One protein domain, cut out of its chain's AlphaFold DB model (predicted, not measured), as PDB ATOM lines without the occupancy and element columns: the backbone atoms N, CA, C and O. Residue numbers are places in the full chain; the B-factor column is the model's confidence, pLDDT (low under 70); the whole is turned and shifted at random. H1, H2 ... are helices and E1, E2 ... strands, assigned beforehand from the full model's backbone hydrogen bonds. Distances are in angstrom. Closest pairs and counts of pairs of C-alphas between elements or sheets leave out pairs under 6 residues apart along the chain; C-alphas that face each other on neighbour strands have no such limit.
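AT A GLANCE: This is residues 207 to 384 of the 384 residues of the protein "GH16 domain-containing protein" of Vanrija humicola (UniProt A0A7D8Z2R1). With little regular structure, the domain is one strongly twisted antiparallel sheet, E1 E2 E3 E5 E4, with long loops and two tiny helices beyond one end. Of 178 printed residues, 49 lie in named elements, mostly strand, ordered E1 H1 H2 E2 E3 E4 E5 E6. It spans 61 by 33 by 30 A, only just compact, close to loose, with radius of gyration of the C-alphas 18.5 A.

IN THESE COORDINATES: E1, residues 218 to 222, begins at C-alpha (211.299, 288.451, -16.241). H1 is 231 to 234, H2 261 to 264, E2 303 to 312, E3 315 to 324, 27.6 A long, E4 348 to 350, E5 359 to 368. E6, 381 to 383, ends at C-alpha (218.664, 291.149, -7.989).

HOW THE PARTS SIT: In the hairpin E2 and E3, for instance, N 310 and O 317 are 2.8 A apart. E6 pairs with no named strand. H1 and H2 are not on the sheet and too short for O i to N i+4 pairs.

THE WHOLE: The printed part has no cut. Residue 337 has pLDDT under 70.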
ATOM      1  N   PRO A 207     204.988 286.603  -8.413       96.12
ATOM      2  CA  PRO A 207     203.600 286.159  -8.360       96.12
ATOM      3  C   PRO A 207     203.466 284.716  -7.850       96.12
ATOM      4  O   PRO A 207     204.302 283.850  -8.110       96.12
ATOM      5  N   GLY A 208     202.352 284.419  -7.177       95.25
ATOM      6  CA  GLY A 208     201.973 283.044  -6.848       95.25
ATOM      7  C   GLY A 208     202.782 282.420  -5.710       95.25
ATOM      8  O   GLY A 208     202.918 283.008  -4.640       95.25
ATOM      9  N   THR A 209     203.250 281.184  -5.915       95.06
ATOM     10  CA  THR A 209     204.065 280.407  -4.960       95.06
ATOM     11  C   THR A 209     205.111 279.592  -5.724       95.06
ATOM     12  O   THR A 209     204.846 279.216  -6.865       95.06
ATOM     13  N   PRO A 210     206.218 279.163  -5.093       93.38
ATOM     14  CA  PRO A 210     207.217 278.326  -5.764       93.38
ATOM     15  C   PRO A 210     206.746 276.881  -6.016       93.38
ATOM     16  O   PRO A 210     207.490 276.064  -6.554       93.38
ATOM     17  N   ARG A 211     205.530 276.519  -5.583       91.50
ATOM     18  CA  ARG A 211     204.983 275.155  -5.692       91.50
ATOM     19  C   ARG A 211     204.222 274.910  -6.992       91.50
ATOM     20  O   ARG A 211     203.986 273.751  -7.323       91.50
ATOM     21  N   VAL A 212     203.804 275.972  -7.675       89.06
ATOM     22  CA  VAL A 212     202.992 275.906  -8.893       89.06
ATOM     23  C   VAL A 212     203.715 276.689  -9.978       89.06
ATOM     24  O   VAL A 212     203.940 277.885  -9.824       89.06
ATOM     25  N   GLY A 213     204.089 275.997 -11.053       89.06
ATOM     26  CA  GLY A 213     204.670 276.625 -12.236       89.06
ATOM     27  C   GLY A 213     203.603 277.244 -13.139       89.06
ATOM     28  O   GLY A 213     202.418 276.924 -13.025       89.06
ATOM     29  N   GLY A 214     204.039 278.107 -14.054       89.88
ATOM     30  CA  GLY A 214     203.191 278.723 -15.080       89.88
ATOM     31  C   GLY A 214     203.414 280.225 -15.229       89.88
ATOM     32  O   GLY A 214     203.250 280.745 -16.322       89.88
ATOM     33  N   PHE A 215     203.837 280.910 -14.164       94.00
ATOM     34  CA  PHE A 215     204.326 282.284 -14.275       94.00
ATOM     35  C   PHE A 215     205.791 282.291 -14.700       94.00
ATOM     36  O   PHE A 215     206.582 281.511 -14.169       94.00
ATOM     37  N   TRP A 216     206.132 283.218 -15.592       95.44
ATOM     38  CA  TRP A 216     207.496 283.463 -16.054       95.44
ATOM     39  C   TRP A 216     207.822 284.961 -15.926       95.44
ATOM     40  O   TRP A 216     207.878 285.683 -16.918       95.44
ATOM     41  N   PRO A 217     207.927 285.491 -14.691       96.38
ATOM     42  CA  PRO A 217     208.289 286.887 -14.493       96.38
ATOM     43  C   PRO A 217     209.752 287.089 -14.899       96.38
ATOM     44  O   PRO A 217     210.632 286.332 -14.471       96.38
ATOM     45  N   GLY A 218     209.988 288.124 -15.702       96.38
ATOM     46  CA  GLY A 218     211.299 288.451 -16.241       96.38
ATOM     47  C   GLY A 218     211.669 289.917 -16.043       96.38
ATOM     48  O   GLY A 218     210.820 290.803 -16.163       96.38
ATOM     49  N   VAL A 219     212.946 290.167 -15.761       97.56
ATOM     50  CA  VAL A 219     213.576 291.489 -15.835       97.56
ATOM     51  C   VAL A 219     214.883 291.330 -16.584       97.56
ATOM     52  O   VAL A 219     215.779 290.610 -16.147       97.56
ATOM     53  N   TRP A 220     214.990 292.020 -17.707       96.44
ATOM     54  CA  TRP A 220     216.073 291.810 -18.646       96.44
ATOM     55  C   TRP A 220     216.337 293.069 -19.460       96.44
ATOM     56  O   TRP A 220     215.535 294.007 -19.495       96.44
ATOM     57  N   THR A 221     217.496 293.098 -20.101       95.62
ATOM     58  CA  THR A 221     217.932 294.198 -20.957       95.62
ATOM     59  C   THR A 221     218.245 293.677 -22.348       95.62
ATOM     60  O   THR A 221     218.713 292.556 -22.504       95.62
ATOM     61  N   MET A 222     217.990 294.502 -23.364       95.31
ATOM     62  CA  MET A 222     218.325 294.196 -24.753       95.31
ATOM     63  C   MET A 222     219.068 295.365 -25.388       95.31
ATOM     64  O   MET A 222     218.737 296.531 -25.154       95.31
ATOM     65  N   GLY A 223     220.030 295.072 -26.262       94.69
ATOM     66  CA  GLY A 223     220.639 296.097 -27.104       94.69
ATOM     67  C   GLY A 223     219.596 296.841 -27.952       94.69
ATOM     68  O   GLY A 223     218.801 296.229 -28.660       94.69
ATOM     69  N   ASN A 224     219.650 298.178 -27.946       94.75
ATOM     70  CA  ASN A 224     218.613 299.070 -28.500       94.75
ATOM     71  C   ASN A 224     218.334 298.912 -30.017       94.75
ATOM     72  O   ASN A 224     217.398 299.509 -30.548       94.75
ATOM     73  N   LEU A 225     219.144 298.132 -30.741       94.88
ATOM     74  CA  LEU A 225     218.922 297.818 -32.157       94.88
ATOM     75  C   LEU A 225     217.759 296.839 -32.377       94.88
ATOM     76  O   LEU A 225     217.166 296.850 -33.454       94.88
ATOM     77  N   GLY A 226     217.438 296.024 -31.372       95.19
ATOM     78  CA  GLY A 226     216.277 295.140 -31.353       95.19
ATOM     79  C   GLY A 226     215.188 295.700 -30.446       95.19
ATOM     80  O   GLY A 226     215.476 296.402 -29.477       95.19
ATOM     81  N   ARG A 227     213.929 295.397 -30.769       95.69
ATOM     82  CA  ARG A 227     212.779 295.661 -29.905       95.69
ATOM     83  C   ARG A 227     212.068 294.338 -29.587       95.69
ATOM     84  O   ARG A 227     211.495 293.731 -30.499       95.69
ATOM     85  N   PRO A 228     212.053 293.913 -28.316       93.94
ATOM     86  CA  PRO A 228     211.373 292.697 -27.874       93.94
ATOM     87  C   PRO A 228     209.912 292.622 -28.329       93.94
ATOM     88  O   PRO A 228     209.190 293.617 -28.277       93.94
ATOM     89  N   GLY A 229     209.479 291.456 -28.811       93.50
ATOM     90  CA  GLY A 229     208.135 291.243 -29.369       93.50
ATOM     91  C   GLY A 229     207.930 291.745 -30.809       93.50
ATOM     92  O   GLY A 229     206.938 291.393 -31.448       93.50
ATOM     93  N   TYR A 230     208.882 292.495 -31.385       94.88
ATOM     94  CA  TYR A 230     208.831 292.966 -32.776       94.88
ATOM     95  C   TYR A 230     209.853 292.216 -33.634       94.88
ATOM     96  O   TYR A 230     210.939 292.726 -33.911       94.88
ATOM     97  N   GLY A 231     209.482 291.023 -34.113       93.56
ATOM     98  CA  GLY A 231     210.394 290.098 -34.809       93.56
ATOM     99  C   GLY A 231     211.197 290.701 -35.971       93.56
ATOM    100  O   GLY A 231     212.370 290.399 -36.137       93.56
ATOM    101  N   ALA A 232     210.621 291.635 -36.735       94.25
ATOM    102  CA  ALA A 232     211.340 292.305 -37.828       94.25
ATOM    103  C   ALA A 232     212.552 293.143 -37.358       94.25
ATOM    104  O   ALA A 232     213.449 293.442 -38.149       94.25
ATOM    105  N   THR A 233     212.556 293.565 -36.092       94.94
ATOM    106  CA  THR A 233     213.651 294.335 -35.485       94.94
ATOM    107  C   THR A 233     214.735 293.439 -34.894       94.94
ATOM    108  O   THR A 233     215.894 293.840 -34.868       94.94
ATOM    109  N   THR A 234     214.378 292.229 -34.455       96.00
ATOM    110  CA  THR A 234     215.310 291.263 -33.860       96.00
ATOM    111  C   THR A 234     215.944 290.339 -34.903       96.00
ATOM    112  O   THR A 234     217.040 289.834 -34.673       96.00
ATOM    113  N   ASP A 235     215.319 290.179 -36.074       95.88
ATOM    114  CA  ASP A 235     215.802 289.345 -37.179       95.88
ATOM    115  C   ASP A 235     217.221 289.726 -37.647       95.88
ATOM    116  O   ASP A 235     217.470 290.840 -38.132       95.88
ATOM    117  N   GLY A 236     218.162 288.794 -37.468       95.81
ATOM    118  CA  GLY A 236     219.587 288.964 -37.771       95.81
ATOM    119  C   GLY A 236     220.326 289.955 -36.864       95.81
ATOM    120  O   GLY A 236     221.447 290.352 -37.177       95.81
ATOM    121  N   VAL A 237     219.724 290.397 -35.760       96.88
ATOM    122  CA  VAL A 237     220.327 291.358 -34.819       96.88
ATOM    123  C   VAL A 237     220.439 290.742 -33.426       96.88
ATOM    124  O   VAL A 237     221.498 290.833 -32.809       96.88
ATOM    125  N   TRP A 238     219.393 290.073 -32.951       97.44
ATOM    126  CA  TRP A 238     219.426 289.250 -31.742       97.44
ATOM    127  C   TRP A 238     219.848 287.809 -32.089       97.44
ATOM    128  O   TRP A 238     219.465 287.329 -33.161       97.44
ATOM    129  N   PRO A 239     220.616 287.106 -31.236       96.81
ATOM    130  CA  PRO A 239     221.263 287.558 -29.999       96.81
ATOM    131  C   PRO A 239     222.744 287.934 -30.223       96.81
ATOM    132  O   PRO A 239     223.612 287.618 -29.415       96.81
ATOM    133  N   TYR A 240     223.087 288.555 -31.360       97.31
ATOM    134  CA  TYR A 240     224.491 288.779 -31.719       97.31
ATOM    135  C   TYR A 240     225.225 289.695 -30.720       97.31
ATOM    136  O   TYR A 240     224.877 290.867 -30.556       97.31
ATOM    137  N   THR A 241     226.312 289.179 -30.144       93.81
ATOM    138  CA  THR A 241     227.308 289.886 -29.308       93.81
ATOM    139  C   THR A 241     228.640 290.072 -30.046       93.81
ATOM    140  O   THR A 241     229.675 290.329 -29.436       93.81
ATOM    141  N   TYR A 242     228.634 289.935 -31.374       94.12
ATOM    142  CA  TYR A 242     229.841 289.751 -32.178       94.12
ATOM    143  C   TYR A 242     230.170 290.964 -33.050       94.12
ATOM    144  O   TYR A 242     229.292 291.502 -33.732       94.12
ATOM    145  N   ASP A 243     231.436 291.387 -33.064       94.25
ATOM    146  CA  ASP A 243     231.900 292.537 -33.851       94.25
ATOM    147  C   ASP A 243     232.861 292.179 -34.997       94.25
ATOM    148  O   ASP A 243     233.244 293.059 -35.776       94.25
ATOM    149  N   SER A 244     233.214 290.898 -35.111       93.94
ATOM    150  CA  SER A 244     234.263 290.382 -35.989       93.94
ATOM    151  C   SER A 244     233.709 289.806 -37.294       93.94
ATOM    152  O   SER A 244     232.541 289.430 -37.381       93.94
ATOM    153  N   CYS A 245     234.545 289.767 -38.339       94.56
ATOM    154  CA  CYS A 245     234.173 289.173 -39.621       94.56
ATOM    155  C   CYS A 245     234.733 287.757 -39.776       94.56
ATOM    156  O   CYS A 245     235.893 287.576 -40.153       94.56
ATOM    157  N   ASP A 246     233.868 286.770 -39.569       95.44
ATOM    158  CA  ASP A 246     234.095 285.381 -39.944       95.44
ATOM    159  C   ASP A 246     232.766 284.628 -40.161       95.44
ATOM    160  O   ASP A 246     231.684 285.223 -40.259       95.44
ATOM    161  N   VAL A 247     232.866 283.300 -40.265       95.69
ATOM    162  CA  VAL A 247     231.746 282.380 -40.490       95.69
ATOM    163  C   VAL A 247     230.673 282.441 -39.396       95.69
ATOM    164  O   VAL A 247     229.523 282.120 -39.670       95.69
ATOM    165  N   GLY A 248     230.982 282.915 -38.186       95.62
ATOM    166  CA  GLY A 248     229.993 283.100 -37.121       95.62
ATOM    167  C   GLY A 248     228.896 284.108 -37.481       95.62
ATOM    168  O   GLY A 248     227.785 284.053 -36.955       95.62
ATOM    169  N   THR A 249     229.172 285.007 -38.428       95.31
ATOM    170  CA  THR A 249     228.212 286.024 -38.881       95.31
ATOM    171  C   THR A 249     227.387 285.600 -40.096       95.31
ATOM    172  O   THR A 249     226.487 286.337 -40.503       95.31
ATOM    173  N   THR A 250     227.664 284.438 -40.697       95.94
ATOM    174  CA  THR A 250     226.950 283.961 -41.890       95.94
ATOM    175  C   THR A 250     225.689 283.170 -41.514       95.94
ATOM    176  O   THR A 250     225.557 282.726 -40.370       95.94
ATOM    177  N   PRO A 251     224.735 282.977 -42.452       97.06
ATOM    178  CA  PRO A 251     223.556 282.156 -42.196       97.06
ATOM    179  C   PRO A 251     223.927 280.765 -41.670       97.06
ATOM    180  O   PRO A 251     224.833 280.105 -42.194       97.06
ATOM    181  N   ASN A 252     223.223 280.326 -40.628       97.12
ATOM    182  CA  ASN A 252     223.450 279.068 -39.912       97.12
ATOM    183  C   ASN A 252     224.874 278.885 -39.356       97.12
ATOM    184  O   ASN A 252     225.264 277.760 -39.054       97.12
ATOM    185  N   GLN A 253     225.671 279.955 -39.260       97.06
ATOM    186  CA  GLN A 253     227.107 279.890 -38.966       97.06
ATOM    187  C   GLN A 253     227.872 278.964 -39.917       97.06
ATOM    188  O   GLN A 253     228.773 278.229 -39.509       97.06
ATOM    189  N   THR A 254     227.490 278.961 -41.197       96.88
ATOM    190  CA  THR A 254     228.117 278.110 -42.211       96.88
ATOM    191  C   THR A 254     228.481 278.880 -43.473       96.88
ATOM    192  O   THR A 254     227.778 279.794 -43.908       96.88
ATOM    193  N   LEU A 255     229.578 278.473 -44.105       95.88
ATOM    194  CA  LEU A 255     229.984 278.909 -45.433       95.88
ATOM    195  C   LEU A 255     230.557 277.708 -46.190       95.88
ATOM    196  O   LEU A 255     231.509 277.074 -45.740       95.88
ATOM    197  N   ASN A 256     229.973 277.378 -47.347       95.38
ATOM    198  CA  ASN A 256     230.374 276.230 -48.176       95.38
ATOM    199  C   ASN A 256     230.395 274.880 -47.422       95.38
ATOM    200  O   ASN A 256     231.243 274.031 -47.688       95.38
ATOM    201  N   GLY A 257     229.466 274.682 -46.479       94.06
ATOM    202  CA  GLY A 257     229.372 273.455 -45.677       94.06
ATOM    203  C   GLY A 257     230.401 273.348 -44.546       94.06
ATOM    204  O   GLY A 257     230.594 272.261 -44.010       94.06
ATOM    205  N   LEU A 258     231.066 274.449 -44.192       95.69
ATOM    206  CA  LEU A 258     232.013 274.530 -43.082       95.69
ATOM    207  C   LEU A 258     231.625 275.644 -42.097       95.69
ATOM    208  O   LEU A 258     231.007 276.618 -42.529       95.69
ATOM    209  N   PRO A 259     232.031 275.543 -40.816       96.19
ATOM    210  CA  PRO A 259     232.703 274.395 -40.204       96.19
ATOM    211  C   PRO A 259     231.751 273.201 -40.043       96.19
ATOM    212  O   PRO A 259     230.555 273.380 -39.847       96.19
ATOM    213  N   THR A 260     232.280 271.973 -40.092       95.62
ATOM    214  CA  THR A 260     231.463 270.755 -39.928       95.62
ATOM    215  C   THR A 260     230.711 270.744 -38.599       95.62
ATOM    216  O   THR A 260     229.578 270.280 -38.557       95.62
ATOM    217  N   ALA A 261     231.303 271.306 -37.539       95.56
ATOM    218  CA  ALA A 261     230.659 271.407 -36.234       95.56
ATOM    219  C   ALA A 261     229.301 272.127 -36.316       95.56
ATOM    220  O   ALA A 261     228.312 271.622 -35.800       95.56
ATOM    221  N   ALA A 262     229.201 273.215 -37.089       96.94
ATOM    222  CA  ALA A 262     227.944 273.946 -37.259       96.94
ATOM    223  C   ALA A 262     226.824 273.112 -37.919       96.94
ATOM    224  O   ALA A 262     225.657 273.498 -37.878       96.94
ATOM    225  N   LEU A 263     227.149 271.961 -38.515       96.56
ATOM    226  CA  LEU A 263     226.187 271.054 -39.140       96.56
ATOM    227  C   LEU A 263     225.743 269.899 -38.236       96.56
ATOM    228  O   LEU A 263     224.732 269.279 -38.562       96.56
ATOM    229  N   THR A 264     226.496 269.584 -37.176       96.19
ATOM    230  CA  THR A 264     226.328 268.331 -36.416       96.19
ATOM    231  C   THR A 264     226.333 268.490 -34.899       96.19
ATOM    232  O   THR A 264     226.209 267.490 -34.202       96.19
ATOM    233  N   THR A 265     226.562 269.690 -34.362       96.19
ATOM    234  CA  THR A 265     226.676 269.909 -32.907       96.19
ATOM    235  C   THR A 265     225.502 270.685 -32.317       96.19
ATOM    236  O   THR A 265     225.557 271.102 -31.165       96.19
ATOM    237  N   GLY A 266     224.425 270.869 -33.083       94.19
ATOM    238  CA  GLY A 266     223.149 271.340 -32.557       94.19
ATOM    239  C   GLY A 266     222.377 270.243 -31.821       94.19
ATOM    240  O   GLY A 266     222.877 269.152 -31.545       94.19
ATOM    241  N   THR A 267     221.114 270.527 -31.513       89.25
ATOM    242  CA  THR A 267     220.201 269.562 -30.884       89.25
ATOM    243  C   THR A 267     220.014 268.332 -31.782       89.25
ATOM    244  O   THR A 267     219.869 268.482 -32.995       89.25
ATOM    245  N   ASP A 268     220.006 267.134 -31.189       89.25
ATOM    246  CA  ASP A 268     219.836 265.844 -31.884       89.25
ATOM    247  C   ASP A 268     220.819 265.622 -33.053       89.25
ATOM    248  O   ASP A 268     220.429 265.170 -34.131       89.25
ATOM    249  N   ASP A 269     222.097 265.970 -32.849       91.38
ATOM    250  CA  ASP A 269     223.167 265.928 -33.864       91.38
ATOM    251  C   ASP A 269     222.850 266.767 -35.125       91.38
ATOM    252  O   ASP A 269     223.345 266.504 -36.226       91.38
ATOM    253  N   GLY A 270     221.984 267.775 -34.975       93.81
ATOM    254  CA  GLY A 270     221.532 268.665 -36.037       93.81
ATOM    255  C   GLY A 270     222.420 269.892 -36.249       93.81
ATOM    256  O   GLY A 270     223.510 270.029 -35.693       93.81
ATOM    257  N   SER A 271     221.924 270.829 -37.063       95.94
ATOM    258  CA  SER A 271     222.598 272.112 -37.284       95.94
ATOM    259  C   SER A 271     222.640 272.942 -36.006       95.94
ATOM    260  O   SER A 271     221.649 273.036 -35.285       95.94
ATOM    261  N   LEU A 272     223.782 273.582 -35.772       97.31
ATOM    262  CA  LEU A 272     224.042 274.394 -34.591       97.31
ATOM    263  C   LEU A 272     223.188 275.665 -34.564       97.31
ATOM    264  O   LEU A 272     222.706 276.065 -33.515       97.31
ATOM    265  N   SER A 273     222.984 276.302 -35.717       97.31
ATOM    266  CA  SER A 273     222.293 277.586 -35.804       97.31
ATOM    267  C   SER A 273     221.320 277.619 -36.970       97.31
ATOM    268  O   SER A 273     221.652 277.160 -38.062       97.31
ATOM    269  N   TYR A 274     220.147 278.205 -36.734       96.75
ATOM    270  CA  TYR A 274     219.154 278.623 -37.731       96.75
ATOM    271  C   TYR A 274     219.051 280.151 -37.823       96.75
ATOM    272  O   TYR A 274     218.088 280.683 -38.382       96.75
ATOM    273  N   LEU A 275     220.033 280.876 -37.278       97.62
ATOM    274  CA  LEU A 275     220.091 282.322 -37.427       97.62
ATOM    275  C   LEU A 275     220.313 282.700 -38.902       97.62
ATOM    276  O   LEU A 275     221.118 282.068 -39.596       97.62
ATOM    277  N   PRO A 276     219.670 283.776 -39.387       96.88
ATOM    278  CA  PRO A 276     219.762 284.209 -40.783       96.88
ATOM    279  C   PRO A 276     221.122 284.830 -41.147       96.88
ATOM    280  O   PRO A 276     221.308 285.263 -42.281       96.88
ATOM    281  N   GLY A 277     222.070 284.885 -40.208       96.62
ATOM    282  CA  GLY A 277     223.296 285.669 -40.308       96.62
ATOM    283  C   GLY A 277     223.140 287.049 -39.667       96.62
ATOM    284  O   GLY A 277     222.033 287.564 -39.488       96.62
ATOM    285  N   GLN A 278     224.266 287.659 -39.311       97.00
ATOM    286  CA  GLN A 278     224.283 288.961 -38.660       97.00
ATOM    287  C   GLN A 278     223.978 290.057 -39.686       97.00
ATOM    288  O   GLN A 278     224.753 290.328 -40.603       97.00
ATOM    289  N   LYS A 279     222.849 290.734 -39.506       95.94
ATOM    290  CA  LYS A 279     222.345 291.802 -40.375       95.94
ATOM    291  C   LYS A 279     223.284 293.003 -40.439       95.94
ATOM    292  O   LYS A 279     223.448 293.609 -41.492       95.94
ATOM    293  N   LEU A 280     223.883 293.359 -39.306       95.94
ATOM    294  CA  LEU A 280     224.842 294.457 -39.170       95.94
ATOM    295  C   LEU A 280     226.257 293.878 -39.033       95.94
ATOM    296  O   LEU A 280     226.915 294.116 -38.024       95.94
ATOM    297  N   SER A 281     226.678 293.049 -39.992       95.00
ATOM    298  CA  SER A 281     227.947 292.305 -39.946       95.00
ATOM    299  C   SER A 281     229.153 293.131 -40.406       95.00
ATOM    300  O   SER A 281     229.098 293.853 -41.406       95.00
ATOM    301  N   ALA A 282     230.294 292.901 -39.749       95.50
ATOM    302  CA  ALA A 282     231.599 293.394 -40.191       95.50
ATOM    303  C   ALA A 282     232.107 292.752 -41.502       95.50
ATOM    304  O   ALA A 282     233.130 293.179 -42.036       95.50
ATOM    305  N   CYS A 283     231.436 291.719 -42.022       93.88
ATOM    306  CA  CYS A 283     231.824 291.048 -43.267       93.88
ATOM    307  C   CYS A 283     231.323 291.717 -44.542       93.88
ATOM    308  O   CYS A 283     231.679 291.291 -45.644       93.88
ATOM    309  N   THR A 284     230.513 292.763 -44.425       93.12
ATOM    310  CA  THR A 284     230.047 293.489 -45.605       93.12
ATOM    311  C   THR A 284     231.225 294.179 -46.288       93.12
ATOM    312  O   THR A 284     231.996 294.905 -45.664       93.12
ATOM    313  N   CYS A 285     231.404 293.939 -47.588       92.69
ATOM    314  CA  CYS A 285     232.541 294.492 -48.319       92.69
ATOM    315  C   CYS A 285     232.461 296.026 -48.390       92.69
ATOM    316  O   CYS A 285     231.392 296.622 -48.512       92.69
ATOM    317  N   LYS A 286     233.617 296.697 -48.338       93.50
ATOM    318  CA  LYS A 286     233.674 298.162 -48.414       93.50
ATOM    319  C   LYS A 286     233.089 298.661 -49.739       93.50
ATOM    320  O   LYS A 286     233.627 298.354 -50.797       93.50
ATOM    321  N   GLY A 287     232.071 299.516 -49.652       92.19
ATOM    322  CA  GLY A 287     231.378 300.086 -50.812       92.19
ATOM    323  C   GLY A 287     230.117 299.323 -51.220       92.19
ATOM    324  O   GLY A 287     229.381 299.828 -52.063       92.19
ATOM    325  N   GLU A 288     229.854 298.168 -50.606       94.38
ATOM    326  CA  GLU A 288     228.584 297.455 -50.738       94.38
ATOM    327  C   GLU A 288     227.516 298.040 -49.806       94.38
ATOM    328  O   GLU A 288     227.812 298.812 -48.885       94.38
ATOM    329  N   ASP A 289     226.263 297.666 -50.062       93.50
ATOM    330  CA  ASP A 289     225.125 298.064 -49.239       93.50
ATOM    331  C   ASP A 289     225.251 297.502 -47.817       93.50
ATOM    332  O   ASP A 289     225.493 296.311 -47.623       93.50
ATOM    333  N   HIS A 290     225.090 298.371 -46.817       93.38
ATOM    334  CA  HIS A 290     225.217 298.017 -45.411       93.38
ATOM    335  C   HIS A 290     224.182 298.778 -44.573       93.38
ATOM    336  O   HIS A 290     224.170 300.012 -44.599       93.38
ATOM    337  N   PRO A 291     223.351 298.086 -43.771       91.25
ATOM    338  CA  PRO A 291     222.288 298.743 -43.010       91.25
ATOM    339  C   PRO A 291     222.805 299.546 -41.805       91.25
ATOM    340  O   PRO A 291     222.061 300.328 -41.217       91.25
ATOM    341  N   GLY A 292     224.064 299.344 -41.409       90.19
ATOM    342  CA  GLY A 292     224.694 300.016 -40.274       90.19
ATOM    343  C   GLY A 292     225.636 301.157 -40.673       90.19
ATOM    344  O   GLY A 292     226.054 301.257 -41.824       90.19
ATOM    345  N   PRO A 293     226.072 301.977 -39.702       91.38
ATOM    346  CA  PRO A 293     226.884 303.169 -39.963       91.38
ATOM    347  C   PRO A 293     228.315 302.868 -40.436       91.38
ATOM    348  O   PRO A 293     229.009 303.766 -40.904       91.38
ATOM    349  N   SER A 294     228.791 301.633 -40.268       92.06
ATOM    350  CA  SER A 294     230.112 301.200 -40.717       92.06
ATOM    351  C   SER A 294     230.105 299.710 -41.014       92.06
ATOM    352  O   SER A 294     229.550 298.946 -40.230       92.06
ATOM    353  N   VAL A 295     230.800 299.318 -42.080       93.81
ATOM    354  CA  VAL A 295     231.104 297.918 -42.415       93.81
ATOM    355  C   VAL A 295     232.246 297.335 -41.576       93.81
ATOM    356  O   VAL A 295     232.560 296.164 -41.687       93.81
ATOM    357  N   SER A 296     232.928 298.149 -40.765       92.50
ATOM    358  CA  SER A 296     234.129 297.729 -40.030       92.50
ATOM    359  C   SER A 296     233.852 297.181 -38.628       92.50
ATOM    360  O   SER A 296     234.804 296.931 -37.895       92.50
ATOM    361  N   LYS A 297     232.587 297.145 -38.195       92.81
ATOM    362  CA  LYS A 297     232.190 296.720 -36.848       92.81
ATOM    363  C   LYS A 297     230.846 296.013 -36.902       92.81
ATOM    364  O   LYS A 297     229.867 296.635 -37.322       92.81
ATOM    365  N   GLY A 298     230.814 294.773 -36.424       95.12
ATOM    366  CA  GLY A 298     229.575 294.041 -36.221       95.12
ATOM    367  C   GLY A 298     228.737 294.688 -35.116       95.12
ATOM    368  O   GLY A 298     229.270 295.321 -34.199       95.12
ATOM    369  N   ARG A 299     227.412 294.603 -35.235       95.62
ATOM    370  CA  ARG A 299     226.463 295.091 -34.228       95.62
ATOM    371  C   ARG A 299     225.321 294.101 -34.064       95.62
ATOM    372  O   ARG A 299     224.915 293.445 -35.022       95.62
ATOM    373  N   GLY A 300     224.772 294.038 -32.862       95.38
ATOM    374  CA  GLY A 300     223.629 293.198 -32.549       95.38
ATOM    375  C   GLY A 300     222.804 293.764 -31.403       95.38
ATOM    376  O   GLY A 300     223.010 294.900 -30.966       95.38
ATOM    377  N   ALA A 301     221.843 292.970 -30.958       96.12
ATOM    378  CA  ALA A 301     220.949 293.259 -29.851       96.12
ATOM    379  C   ALA A 301     221.082 292.108 -28.853       96.12
ATOM    380  O   ALA A 301     220.252 291.201 -28.878       96.12
ATOM    381  N   PRO A 302     222.161 292.093 -28.054       94.31
ATOM    382  CA  PRO A 302     222.335 291.071 -27.034       94.31
ATOM    383  C   PRO A 302     221.268 291.213 -25.959       94.31
ATOM    384  O   PRO A 302     220.792 292.326 -25.720       94.31
ATOM    385  N   GLU A 303     220.919 290.098 -25.336       95.88
ATOM    386  CA  GLU A 303     219.972 290.014 -24.230       95.88
ATOM    387  C   GLU A 303     220.723 289.598 -22.966       95.88
ATOM    388  O   GLU A 303     221.632 288.769 -23.028       95.88
ATOM    389  N   ILE A 304     220.424 290.274 -21.858       95.12
ATOM    390  CA  ILE A 304     220.994 289.999 -20.538       95.12
ATOM    391  C   ILE A 304     219.840 289.957 -19.545       95.12
ATOM    392  O   ILE A 304     219.193 290.984 -19.301       95.12
ATOM    393  N   ASP A 305     219.623 288.791 -18.954       95.88
ATOM    394  CA  ASP A 305     218.587 288.550 -17.964       95.88
ATOM    395  C   ASP A 305     219.121 288.773 -16.557       95.88
ATOM    396  O   ASP A 305     219.999 288.052 -16.073       95.88
ATOM    397  N   VAL A 306     218.532 289.748 -15.868       95.25
ATOM    398  CA  VAL A 306     218.735 289.943 -14.427       95.25
ATOM    399  C   VAL A 306     217.897 288.925 -13.653       95.25
ATOM    400  O   VAL A 306     218.318 288.417 -12.614       95.25
ATOM    401  N   ILE A 307     216.694 288.633 -14.157       94.50
ATOM    402  CA  ILE A 307     215.760 287.663 -13.600       94.50
ATOM    403  C   ILE A 307     215.026 286.978 -14.749       94.50
ATOM    404  O   ILE A 307     214.299 287.642 -15.481       94.50
ATOM    405  N   GLU A 308     215.065 285.652 -14.788       94.94
ATOM    406  CA  GLU A 308     213.951 284.840 -15.276       94.94
ATOM    407  C   GLU A 308     213.578 283.826 -14.194       94.94
ATOM    408  O   GLU A 308     214.342 282.904 -13.882       94.94
ATOM    409  N   ALA A 309     212.417 284.007 -13.562       94.12
ATOM    410  CA  ALA A 309     212.043 283.130 -12.462       94.12
ATOM    411  C   ALA A 309     211.474 281.807 -12.971       94.12
ATOM    412  O   ALA A 309     210.603 281.762 -13.839       94.12
ATOM    413  N   GLN A 310     211.897 280.725 -12.331       92.50
ATOM    414  CA  GLN A 310     211.372 279.388 -12.545       92.50
ATOM    415  C   GLN A 310     211.157 278.664 -11.217       92.50
ATOM    416  O   GLN A 310     211.617 279.078 -10.150       92.50
ATOM    417  N   THR A 311     210.455 277.535 -11.277       91.56
ATOM    418  CA  THR A 311     210.236 276.668 -10.118       91.56
ATOM    419  C   THR A 311     210.753 275.270 -10.409       91.56
ATOM    420  O   THR A 311     210.343 274.655 -11.392       91.56
ATOM    421  N   SER A 312     211.583 274.726  -9.523       89.31
ATOM    422  CA  SER A 312     212.099 273.362  -9.617       89.31
ATOM    423  C   SER A 312     211.849 272.618  -8.312       89.31
ATOM    424  O   SER A 312     212.305 273.021  -7.245       89.31
ATOM    425  N   ARG A 313     211.080 271.522  -8.375       87.81
ATOM    426  CA  ARG A 313     210.767 270.650  -7.220       87.81
ATOM    427  C   ARG A 313     210.230 271.407  -5.988       87.81
ATOM    428  O   ARG A 313     210.501 271.027  -4.853       87.81
ATOM    429  N   GLY A 314     209.437 272.458  -6.213       87.38
ATOM    430  CA  GLY A 314     208.844 273.279  -5.151       87.38
ATOM    431  C   GLY A 314     209.772 274.347  -4.564       87.38
ATOM    432  O   GLY A 314     209.423 274.935  -3.540       87.38
ATOM    433  N   VAL A 315     210.931 274.575  -5.187       91.44
ATOM    434  CA  VAL A 315     211.894 275.632  -4.861       91.44
ATOM    435  C   VAL A 315     211.907 276.650  -6.000       91.44
ATOM    436  O   VAL A 315     211.941 276.268  -7.170       91.44
ATOM    437  N   GLY A 316     211.862 277.938  -5.660       94.31
ATOM    438  CA  GLY A 316     212.028 279.020  -6.628       94.31
ATOM    439  C   GLY A 316     213.494 279.195  -7.013       94.31
ATOM    440  O   GLY A 316     214.374 279.110  -6.155       94.31
ATOM    441  N   GLN A 317     213.759 279.446  -8.290       94.75
ATOM    442  CA  GLN A 317     215.093 279.749  -8.805       94.75
ATOM    443  C   GLN A 317     215.024 280.930  -9.773       94.75
ATOM    444  O   GLN A 317     214.042 281.059 -10.499       94.75
ATOM    445  N   MET A 318     216.072 281.749  -9.805       94.75
ATOM    446  CA  MET A 318     216.273 282.775 -10.828       94.75
ATOM    447  C   MET A 318     217.339 282.312 -11.801       94.75
ATOM    448  O   MET A 318     218.442 281.974 -11.368       94.75
ATOM    449  N   SER A 319     217.013 282.309 -13.087       95.00
ATOM    450  CA  SER A 319     218.012 282.278 -14.146       95.00
ATOM    451  C   SER A 319     218.563 283.689 -14.333       95.00
ATOM    452  O   SER A 319     217.796 284.637 -14.503       95.00
ATOM    453  N   GLN A 320     219.883 283.816 -14.232       94.56
ATOM    454  CA  GLN A 320     220.642 284.993 -14.649       94.56
ATOM    455  C   GLN A 320     221.427 284.581 -15.881       94.56
ATOM    456  O   GLN A 320     222.171 283.591 -15.824       94.56
ATOM    457  N   SER A 321     221.224 285.279 -16.993       94.12
ATOM    458  CA  SER A 321     221.709 284.797 -18.278       94.12
ATOM    459  C   SER A 321     222.177 285.888 -19.226       94.12
ATOM    460  O   SER A 321     221.838 287.060 -19.081       94.12
ATOM    461  N   VAL A 322     222.979 285.474 -20.202       94.56
ATOM    462  CA  VAL A 322     223.223 286.228 -21.427       94.56
ATOM    463  C   VAL A 322     223.004 285.315 -22.628       94.56
ATOM    464  O   VAL A 322     223.548 284.205 -22.703       94.56
ATOM    465  N   GLN A 323     222.217 285.796 -23.581       95.81
ATOM    466  CA  GLN A 323     221.993 285.158 -24.867       95.81
ATOM    467  C   GLN A 323     223.051 285.659 -25.837       95.81
ATOM    468  O   GLN A 323     223.226 286.865 -26.036       95.81
ATOM    469  N   VAL A 324     223.757 284.722 -26.464       94.94
ATOM    470  CA  VAL A 324     224.905 285.027 -27.314       94.94
ATOM    471  C   VAL A 324     224.771 284.374 -28.681       94.94
ATOM    472  O   VAL A 324     224.264 283.261 -28.819       94.94
ATOM    473  N   ALA A 325     225.247 285.089 -29.695       96.69
ATOM    474  CA  ALA A 325     225.596 284.571 -31.010       96.69
ATOM    475  C   ALA A 325     226.889 285.255 -31.488       96.69
ATOM    476  O   ALA A 325     227.045 286.464 -31.259       96.69
ATOM    477  N   PRO A 326     227.783 284.552 -32.211       96.62
ATOM    478  CA  PRO A 326     227.685 283.163 -32.676       96.62
ATOM    479  C   PRO A 326     227.749 282.131 -31.545       96.62
ATOM    480  O   PRO A 326     228.112 282.458 -30.420       96.62
ATOM    481  N   PHE A 327     227.361 280.899 -31.859       96.75
ATOM    482  CA  PHE A 327     227.341 279.771 -30.933       96.75
ATOM    483  C   PHE A 327     228.636 278.960 -31.011       96.75
ATOM    484  O   PHE A 327     229.186 278.766 -32.102       96.75
ATOM    485  N   ASP A 328     229.054 278.444 -29.864       94.50
ATOM    486  CA  ASP A 328     230.078 277.423 -29.689       94.50
ATOM    487  C   ASP A 328     229.521 276.037 -30.035       94.50
ATOM    488  O   ASP A 328     228.308 275.800 -30.026       94.50
ATOM    489  N   ASP A 329     230.399 275.083 -30.345       93.44
ATOM    490  CA  ASP A 329     229.963 273.722 -30.618       93.44
ATOM    491  C   ASP A 329     229.276 273.100 -29.393       93.44
ATOM    492  O   ASP A 329     229.713 273.246 -28.254       93.44
ATOM    493  N   PHE A 330     228.141 272.428 -29.622       94.56
ATOM    494  CA  PHE A 330     227.282 271.895 -28.557       94.56
ATOM    495  C   PHE A 330     226.747 272.956 -27.581       94.56
ATOM    496  O   PHE A 330     226.316 272.603 -26.478       94.56
ATOM    497  N   TYR A 331     226.766 274.235 -27.980       95.06
ATOM    498  CA  TYR A 331     226.430 275.391 -27.145       95.06
ATOM    499  C   TYR A 331     227.289 275.485 -25.868       95.06
ATOM    500  O   TYR A 331     226.866 276.046 -24.855       95.06
ATOM    501  N   GLN A 332     228.482 274.879 -25.883       92.19
ATOM    502  CA  GLN A 332     229.357 274.799 -24.718       92.19
ATOM    503  C   GLN A 332     230.248 276.032 -24.647       92.19
ATOM    504  O   GLN A 332     231.280 276.111 -25.308       92.19
ATOM    505  N   PHE A 333     229.876 276.971 -23.785       88.31
ATOM    506  CA  PHE A 333     230.744 278.095 -23.458       88.31
ATOM    507  C   PHE A 333     231.918 277.654 -22.570       88.31
ATOM    508  O   PHE A 333     231.836 276.679 -21.813       88.31
ATOM    509  N   ALA A 334     233.009 278.417 -22.613       84.00
ATOM    510  CA  ALA A 334     234.118 278.257 -21.681       84.00
ATOM    511  C   ALA A 334     233.658 278.611 -20.256       84.00
ATOM    512  O   ALA A 334     233.569 279.775 -19.880       84.00
ATOM    513  N   ASN A 335     233.361 277.596 -19.445       73.56
ATOM    514  CA  ASN A 335     232.927 277.759 -18.054       73.56
ATOM    515  C   ASN A 335     234.099 277.846 -17.054       73.56
ATOM    516  O   ASN A 335     233.942 277.555 -15.865       73.56
ATOM    517  N   SER A 336     235.286 278.224 -17.532       74.75
ATOM    518  CA  SER A 336     236.436 278.546 -16.690       74.75
ATOM    519  C   SER A 336     236.245 279.883 -15.981       74.75
ATOM    520  O   SER A 336     235.672 280.821 -16.531       74.75
ATOM    521  N   SER A 337     236.828 280.010 -14.785       65.00
ATOM    522  CA  SER A 337     236.792 281.246 -13.987       65.00
ATOM    523  C   SER A 337     237.458 282.459 -14.654       65.00
ATOM    524  O   SER A 337     237.463 283.539 -14.078       65.00
ATOM    525  N   SER A 338     238.102 282.284 -15.811       75.00
ATOM    526  CA  SER A 338     238.657 283.373 -16.620       75.00
ATOM    527  C   SER A 338     237.598 284.144 -17.398       75.00
ATOM    528  O   SER A 338     237.821 285.314 -17.689       75.00
ATOM    529  N   ASP A 339     236.485 283.491 -17.741       75.06
ATOM    530  CA  ASP A 339     235.490 284.010 -18.685       75.06
ATOM    531  C   ASP A 339     234.135 284.240 -18.012       75.06
ATOM    532  O   ASP A 339     233.394 285.139 -18.405       75.06
ATOM    533  N   VAL A 340     233.826 283.466 -16.963       81.94
ATOM    534  CA  VAL A 340     232.617 283.642 -16.154       81.94
ATOM    535  C   VAL A 340     232.924 283.423 -14.673       81.94
ATOM    536  O   VAL A 340     233.646 282.495 -14.306       81.94
ATOM    537  N   GLU A 341     232.348 284.254 -13.806       85.56
ATOM    538  CA  GLU A 341     232.521 284.178 -12.355       85.56
ATOM    539  C   GLU A 341     231.182 283.905 -11.656       85.56
ATOM    540  O   GLU A 341     230.180 284.570 -11.909       85.56
ATOM    541  N   VAL A 342     231.165 282.918 -10.753       88.25
ATOM    542  CA  VAL A 342     230.032 282.655  -9.856       88.25
ATOM    543  C   VAL A 342     230.403 283.159  -8.468       88.25
ATOM    544  O   VAL A 342     231.154 282.504  -7.745       88.25
ATOM    545  N   TYR A 343     229.856 284.312  -8.084       86.19
ATOM    546  CA  TYR A 343     230.181 284.969  -6.812       86.19
ATOM    547  C   TYR A 343     229.678 284.215  -5.575       86.19
ATOM    548  O   TYR A 343     230.287 284.302  -4.510       86.19
ATOM    549  N   ASN A 344     228.570 283.476  -5.693       89.31
ATOM    550  CA  ASN A 344     227.998 282.707  -4.589       89.31
ATOM    551  C   ASN A 344     227.606 281.294  -5.038       89.31
ATOM    552  O   ASN A 344     226.480 281.047  -5.478       89.31
ATOM    553  N   SER A 345     228.541 280.359  -4.893       91.69
ATOM    554  CA  SER A 345     228.363 278.947  -5.243       91.69
ATOM    555  C   SER A 345     227.540 278.140  -4.230       91.69
ATOM    556  O   SER A 345     227.207 276.992  -4.516       91.69
ATOM    557  N   ASP A 346     227.164 278.719  -3.080       93.94
ATOM    558  CA  ASP A 346     226.309 278.039  -2.095       93.94
ATOM    559  C   ASP A 346     224.840 277.986  -2.548       93.94
ATOM    560  O   ASP A 346     224.094 277.088  -2.152       93.94
ATOM    561  N   VAL A 347     224.410 278.946  -3.378       93.19
ATOM    562  CA  VAL A 347     223.020 279.057  -3.864       93.19
ATOM    563  C   VAL A 347     222.887 279.022  -5.383       93.19
ATOM    564  O   VAL A 347     221.770 278.823  -5.872       93.19
ATOM    565  N   THR A 348     223.998 279.193  -6.107       94.06
ATOM    566  CA  THR A 348     224.036 279.285  -7.571       94.06
ATOM    567  C   THR A 348     224.655 278.036  -8.175       94.06
ATOM    568  O   THR A 348     225.754 277.629  -7.797       94.06
ATOM    569  N   ILE A 349     223.971 277.449  -9.151       92.81
ATOM    570  CA  ILE A 349     224.487 276.344  -9.966       92.81
ATOM    571  C   ILE A 349     224.471 276.733 -11.441       92.81
ATOM    572  O   ILE A 349     223.662 277.557 -11.851       92.81
ATOM    573  N   TRP A 350     225.313 276.110 -12.262       92.25
ATOM    574  CA  TRP A 350     225.196 276.259 -13.711       92.25
ATOM    575  C   TRP A 350     223.862 275.712 -14.208       92.25
ATOM    576  O   TRP A 350     223.426 274.634 -13.788       92.25
ATOM    577  N   ASN A 351     223.223 276.451 -15.111       92.50
ATOM    578  CA  ASN A 351     222.036 275.963 -15.781       92.50
ATOM    579  C   ASN A 351     222.415 274.834 -16.745       92.50
ATOM    580  O   ASN A 351     223.414 274.903 -17.459       92.50
ATOM    581  N   THR A 352     221.604 273.783 -16.779       91.62
ATOM    582  CA  THR A 352     221.789 272.681 -17.729       91.62
ATOM    583  C   THR A 352     221.233 273.002 -19.113       91.62
ATOM    584  O   THR A 352     221.530 272.287 -20.066       91.62
ATOM    585  N   TYR A 353     220.392 274.032 -19.227       92.31
ATOM    586  CA  TYR A 353     219.963 274.562 -20.513       92.31
ATOM    587  C   TYR A 353     221.044 275.487 -21.078       92.31
ATOM    588  O   TYR A 353     221.418 276.466 -20.438       92.31
ATOM    589  N   LEU A 354     221.527 275.162 -22.277       93.69
ATOM    590  CA  LEU A 354     222.626 275.872 -22.944       93.69
ATOM    591  C   LEU A 354     222.170 276.653 -24.181       93.69
ATOM    592  O   LEU A 354     222.977 277.307 -24.834       93.69
ATOM    593  N   GLY A 355     220.878 276.602 -24.511       93.12
ATOM    594  CA  GLY A 355     220.319 277.243 -25.697       93.12
ATOM    595  C   GLY A 355     219.677 276.267 -26.682       93.12
ATOM    596  O   GLY A 355     219.277 275.154 -26.337       93.12
ATOM    597  N   GLY A 356     219.566 276.719 -27.924       93.62
ATOM    598  CA  GLY A 356     219.003 276.002 -29.057       93.62
ATOM    599  C   GLY A 356     219.308 276.726 -30.370       93.62
ATOM    600  O   GLY A 356     220.082 277.674 -30.417       93.62
ATOM    601  N   VAL A 357     218.651 276.326 -31.456       95.38
ATOM    602  CA  VAL A 357     219.019 276.769 -32.819       95.38
ATOM    603  C   VAL A 357     218.938 278.286 -33.067       95.38
ATOM    604  O   VAL A 357     219.453 278.764 -34.075       95.38
ATOM    605  N   PHE A 358     218.300 279.052 -32.179       95.25
ATOM    606  CA  PHE A 358     218.186 280.511 -32.279       95.25
ATOM    607  C   PHE A 358     219.005 281.278 -31.236       95.25
ATOM    608  O   PHE A 358     219.103 282.495 -31.344       95.25
ATOM    609  N   GLN A 359     219.606 280.604 -30.255       94.62
ATOM    610  CA  GLN A 359     220.394 281.251 -29.206       94.62
ATOM    611  C   GLN A 359     221.311 280.259 -28.497       94.62
ATOM    612  O   GLN A 359     220.891 279.146 -28.200       94.62
ATOM    613  N   GLN A 360     222.504 280.689 -28.108       96.00
ATOM    614  CA  GLN A 360     223.234 280.057 -27.014       96.00
ATOM    615  C   GLN A 360     222.971 280.848 -25.737       96.00
ATOM    616  O   GLN A 360     222.942 282.075 -25.772       96.00
ATOM    617  N   ALA A 361     222.782 280.152 -24.621       95.12
ATOM    618  CA  ALA A 361     222.547 280.754 -23.318       95.12
ATOM    619  C   ALA A 361     223.714 280.439 -22.378       95.12
ATOM    620  O   ALA A 361     224.007 279.275 -22.102       95.12
ATOM    621  N   VAL A 362     224.350 281.480 -21.846       94.19
ATOM    622  CA  VAL A 362     225.305 281.369 -20.738       94.19
ATOM    623  C   VAL A 362     224.550 281.754 -19.475       94.19
ATOM    624  O   VAL A 362     224.175 282.912 -19.327       94.19
ATOM    625  N   SER A 363     224.255 280.787 -18.599       94.31
ATOM    626  CA  SER A 363     223.329 281.031 -17.485       94.31
ATOM    627  C   SER A 363     223.640 280.281 -16.193       94.31
ATOM    628  O   SER A 363     224.091 279.132 -16.190       94.31
ATOM    629  N   GLY A 364     223.345 280.947 -15.075       94.00
ATOM    630  CA  GLY A 364     223.366 280.396 -13.723       94.00
ATOM    631  C   GLY A 364     221.972 280.409 -13.096       94.00
ATOM    632  O   GLY A 364     221.147 281.261 -13.409       94.00
ATOM    633  N   LEU A 365     221.709 279.453 -12.208       95.19
ATOM    634  CA  LEU A 365     220.456 279.298 -11.476       95.19
ATOM    635  C   LEU A 365     220.684 279.520  -9.984       95.19
ATOM    636  O   LEU A 365     221.286 278.677  -9.317       95.19
ATOM    637  N   SER A 366     220.135 280.610  -9.462       95.25
ATOM    638  CA  SER A 366     220.224 280.995  -8.053       95.25
ATOM    639  C   SER A 366     218.940 280.632  -7.316       95.25
ATOM    640  O   SER A 366     217.853 281.059  -7.702       95.25
ATOM    641  N   SER A 367     219.033 279.842  -6.246       95.06
ATOM    642  CA  SER A 367     217.860 279.499  -5.425       95.06
ATOM    643  C   SER A 367     217.386 280.706  -4.610       95.06
ATOM    644  O   SER A 367     218.198 281.380  -3.981       95.06
ATOM    645  N   VAL A 368     216.072 280.955  -4.570       94.75
ATOM    646  CA  VAL A 368     215.479 282.087  -3.833       94.75
ATOM    647  C   VAL A 368     214.579 281.629  -2.685       94.75
ATOM    648  O   VAL A 368     213.959 280.563  -2.766       94.75
ATOM    649  N   PRO A 369     214.487 282.409  -1.589       94.44
ATOM    650  CA  PRO A 369     213.652 282.040  -0.457       94.44
ATOM    651  C   PRO A 369     212.169 282.101  -0.826       94.44
ATOM    652  O   PRO A 369     211.728 282.958  -1.582       94.44
ATOM    653  N   ASN A 370     211.364 281.226  -0.221       95.25
ATOM    654  CA  ASN A 370     209.922 281.189  -0.477       95.25
ATOM    655  C   ASN A 370     209.207 282.495  -0.115       95.25
ATOM    656  O   ASN A 370     208.101 282.699  -0.606       95.25
ATOM    657  N   SER A 371     209.781 283.333   0.756       96.62
ATOM    658  CA  SER A 371     209.168 284.574   1.233       96.62
ATOM    659  C   SER A 371     208.994 285.627   0.139       96.62
ATOM    660  O   SER A 371     208.108 286.466   0.276       96.62
ATOM    661  N   VAL A 372     209.737 285.542  -0.973       96.44
ATOM    662  CA  VAL A 372     209.637 286.524  -2.072       96.44
ATOM    663  C   VAL A 372     208.333 286.441  -2.861       96.44
ATOM    664  O   VAL A 372     208.015 287.329  -3.645       96.44
ATOM    665  N   TYR A 373     207.576 285.358  -2.691       96.94
ATOM    666  CA  TYR A 373     206.361 285.101  -3.448       96.94
ATOM    667  C   TYR A 373     205.135 285.780  -2.817       96.94
ATOM    668  O   TYR A 373     204.924 285.751  -1.608       96.94
ATOM    669  N   GLN A 374     204.268 286.340  -3.650       96.00
ATOM    670  CA  GLN A 374     203.117 287.156  -3.266       96.00
ATOM    671  C   GLN A 374     202.065 286.392  -2.445       96.00
ATOM    672  O   GLN A 374     201.420 286.982  -1.583       96.00
ATOM    673  N   LEU A 375     201.898 285.080  -2.658       95.88
ATOM    674  CA  LEU A 375     200.995 284.249  -1.845       95.88
ATOM    675  C   LEU A 375     201.690 283.610  -0.626       95.88
ATOM    676  O   LEU A 375     201.137 282.696  -0.011       95.88
ATOM    677  N   THR A 376     202.901 284.060  -0.282       95.38
ATOM    678  CA  THR A 376     203.599 283.730   0.969       95.38
ATOM    679  C   THR A 376     203.756 284.994   1.830       95.38
ATOM    680  O   THR A 376     202.758 285.452   2.380       95.38
ATOM    681  N   SER A 377     204.963 285.555   1.967       96.31
ATOM    682  CA  SER A 377     205.205 286.834   2.649       96.31
ATOM    683  C   SER A 377     205.133 288.028   1.692       96.31
ATOM    684  O   SER A 377     204.841 289.129   2.147       96.31
ATOM    685  N   GLY A 378     205.396 287.829   0.395       96.06
ATOM    686  CA  GLY A 378     205.486 288.915  -0.587       96.06
ATOM    687  C   GLY A 378     206.669 289.857  -0.346       96.06
ATOM    688  O   GLY A 378     206.563 291.052  -0.606       96.06
ATOM    689  N   GLU A 379     207.770 289.343   0.206       97.31
ATOM    690  CA  GLU A 379     208.982 290.133   0.425       97.31
ATOM    691  C   GLU A 379     209.624 290.523  -0.910       97.31
ATOM    692  O   GLU A 379     209.574 289.783  -1.893       97.31
ATOM    693  N   PHE A 380     210.244 291.696  -0.926       96.75
ATOM    694  CA  PHE A 380     211.028 292.156  -2.058       96.75
ATOM    695  C   PHE A 380     212.496 291.816  -1.821       96.75
ATOM    696  O   PHE A 380     213.056 292.172  -0.783       96.75
ATOM    697  N   ASN A 381     213.111 291.153  -2.795       95.56
ATOM    698  CA  ASN A 381     214.544 290.880  -2.805       95.56
ATOM    699  C   ASN A 381     215.224 291.643  -3.940       95.56
ATOM    700  O   ASN A 381     214.609 291.897  -4.973       95.56
ATOM    701  N   VAL A 382     216.501 291.970  -3.739       94.25
ATOM    702  CA  VAL A 382     217.335 292.669  -4.724       94.25
ATOM    703  C   VAL A 382     218.043 291.660  -5.629       94.25
ATOM    704  O   VAL A 382     218.602 290.676  -5.141       94.25
ATOM    705  N   TYR A 383     218.028 291.933  -6.931       92.31
ATOM    706  CA  TYR A 383     218.664 291.149  -7.989       92.31
ATOM    707  C   TYR A 383     219.437 292.087  -8.916       92.31
ATOM    708  O   TYR A 383     218.933 293.169  -9.218       92.31
ATOM    709  N   GLY A 384     220.626 291.684  -9.369       87.31
ATOM    710  CA  GLY A 384     221.511 292.496 -10.208       87.31
ATOM    711  C   GLY A 384     222.743 291.751 -10.682       87.31
ATOM    712  O   GLY A 384     222.975 290.627 -10.171       87.31
TER     713      GLY A 384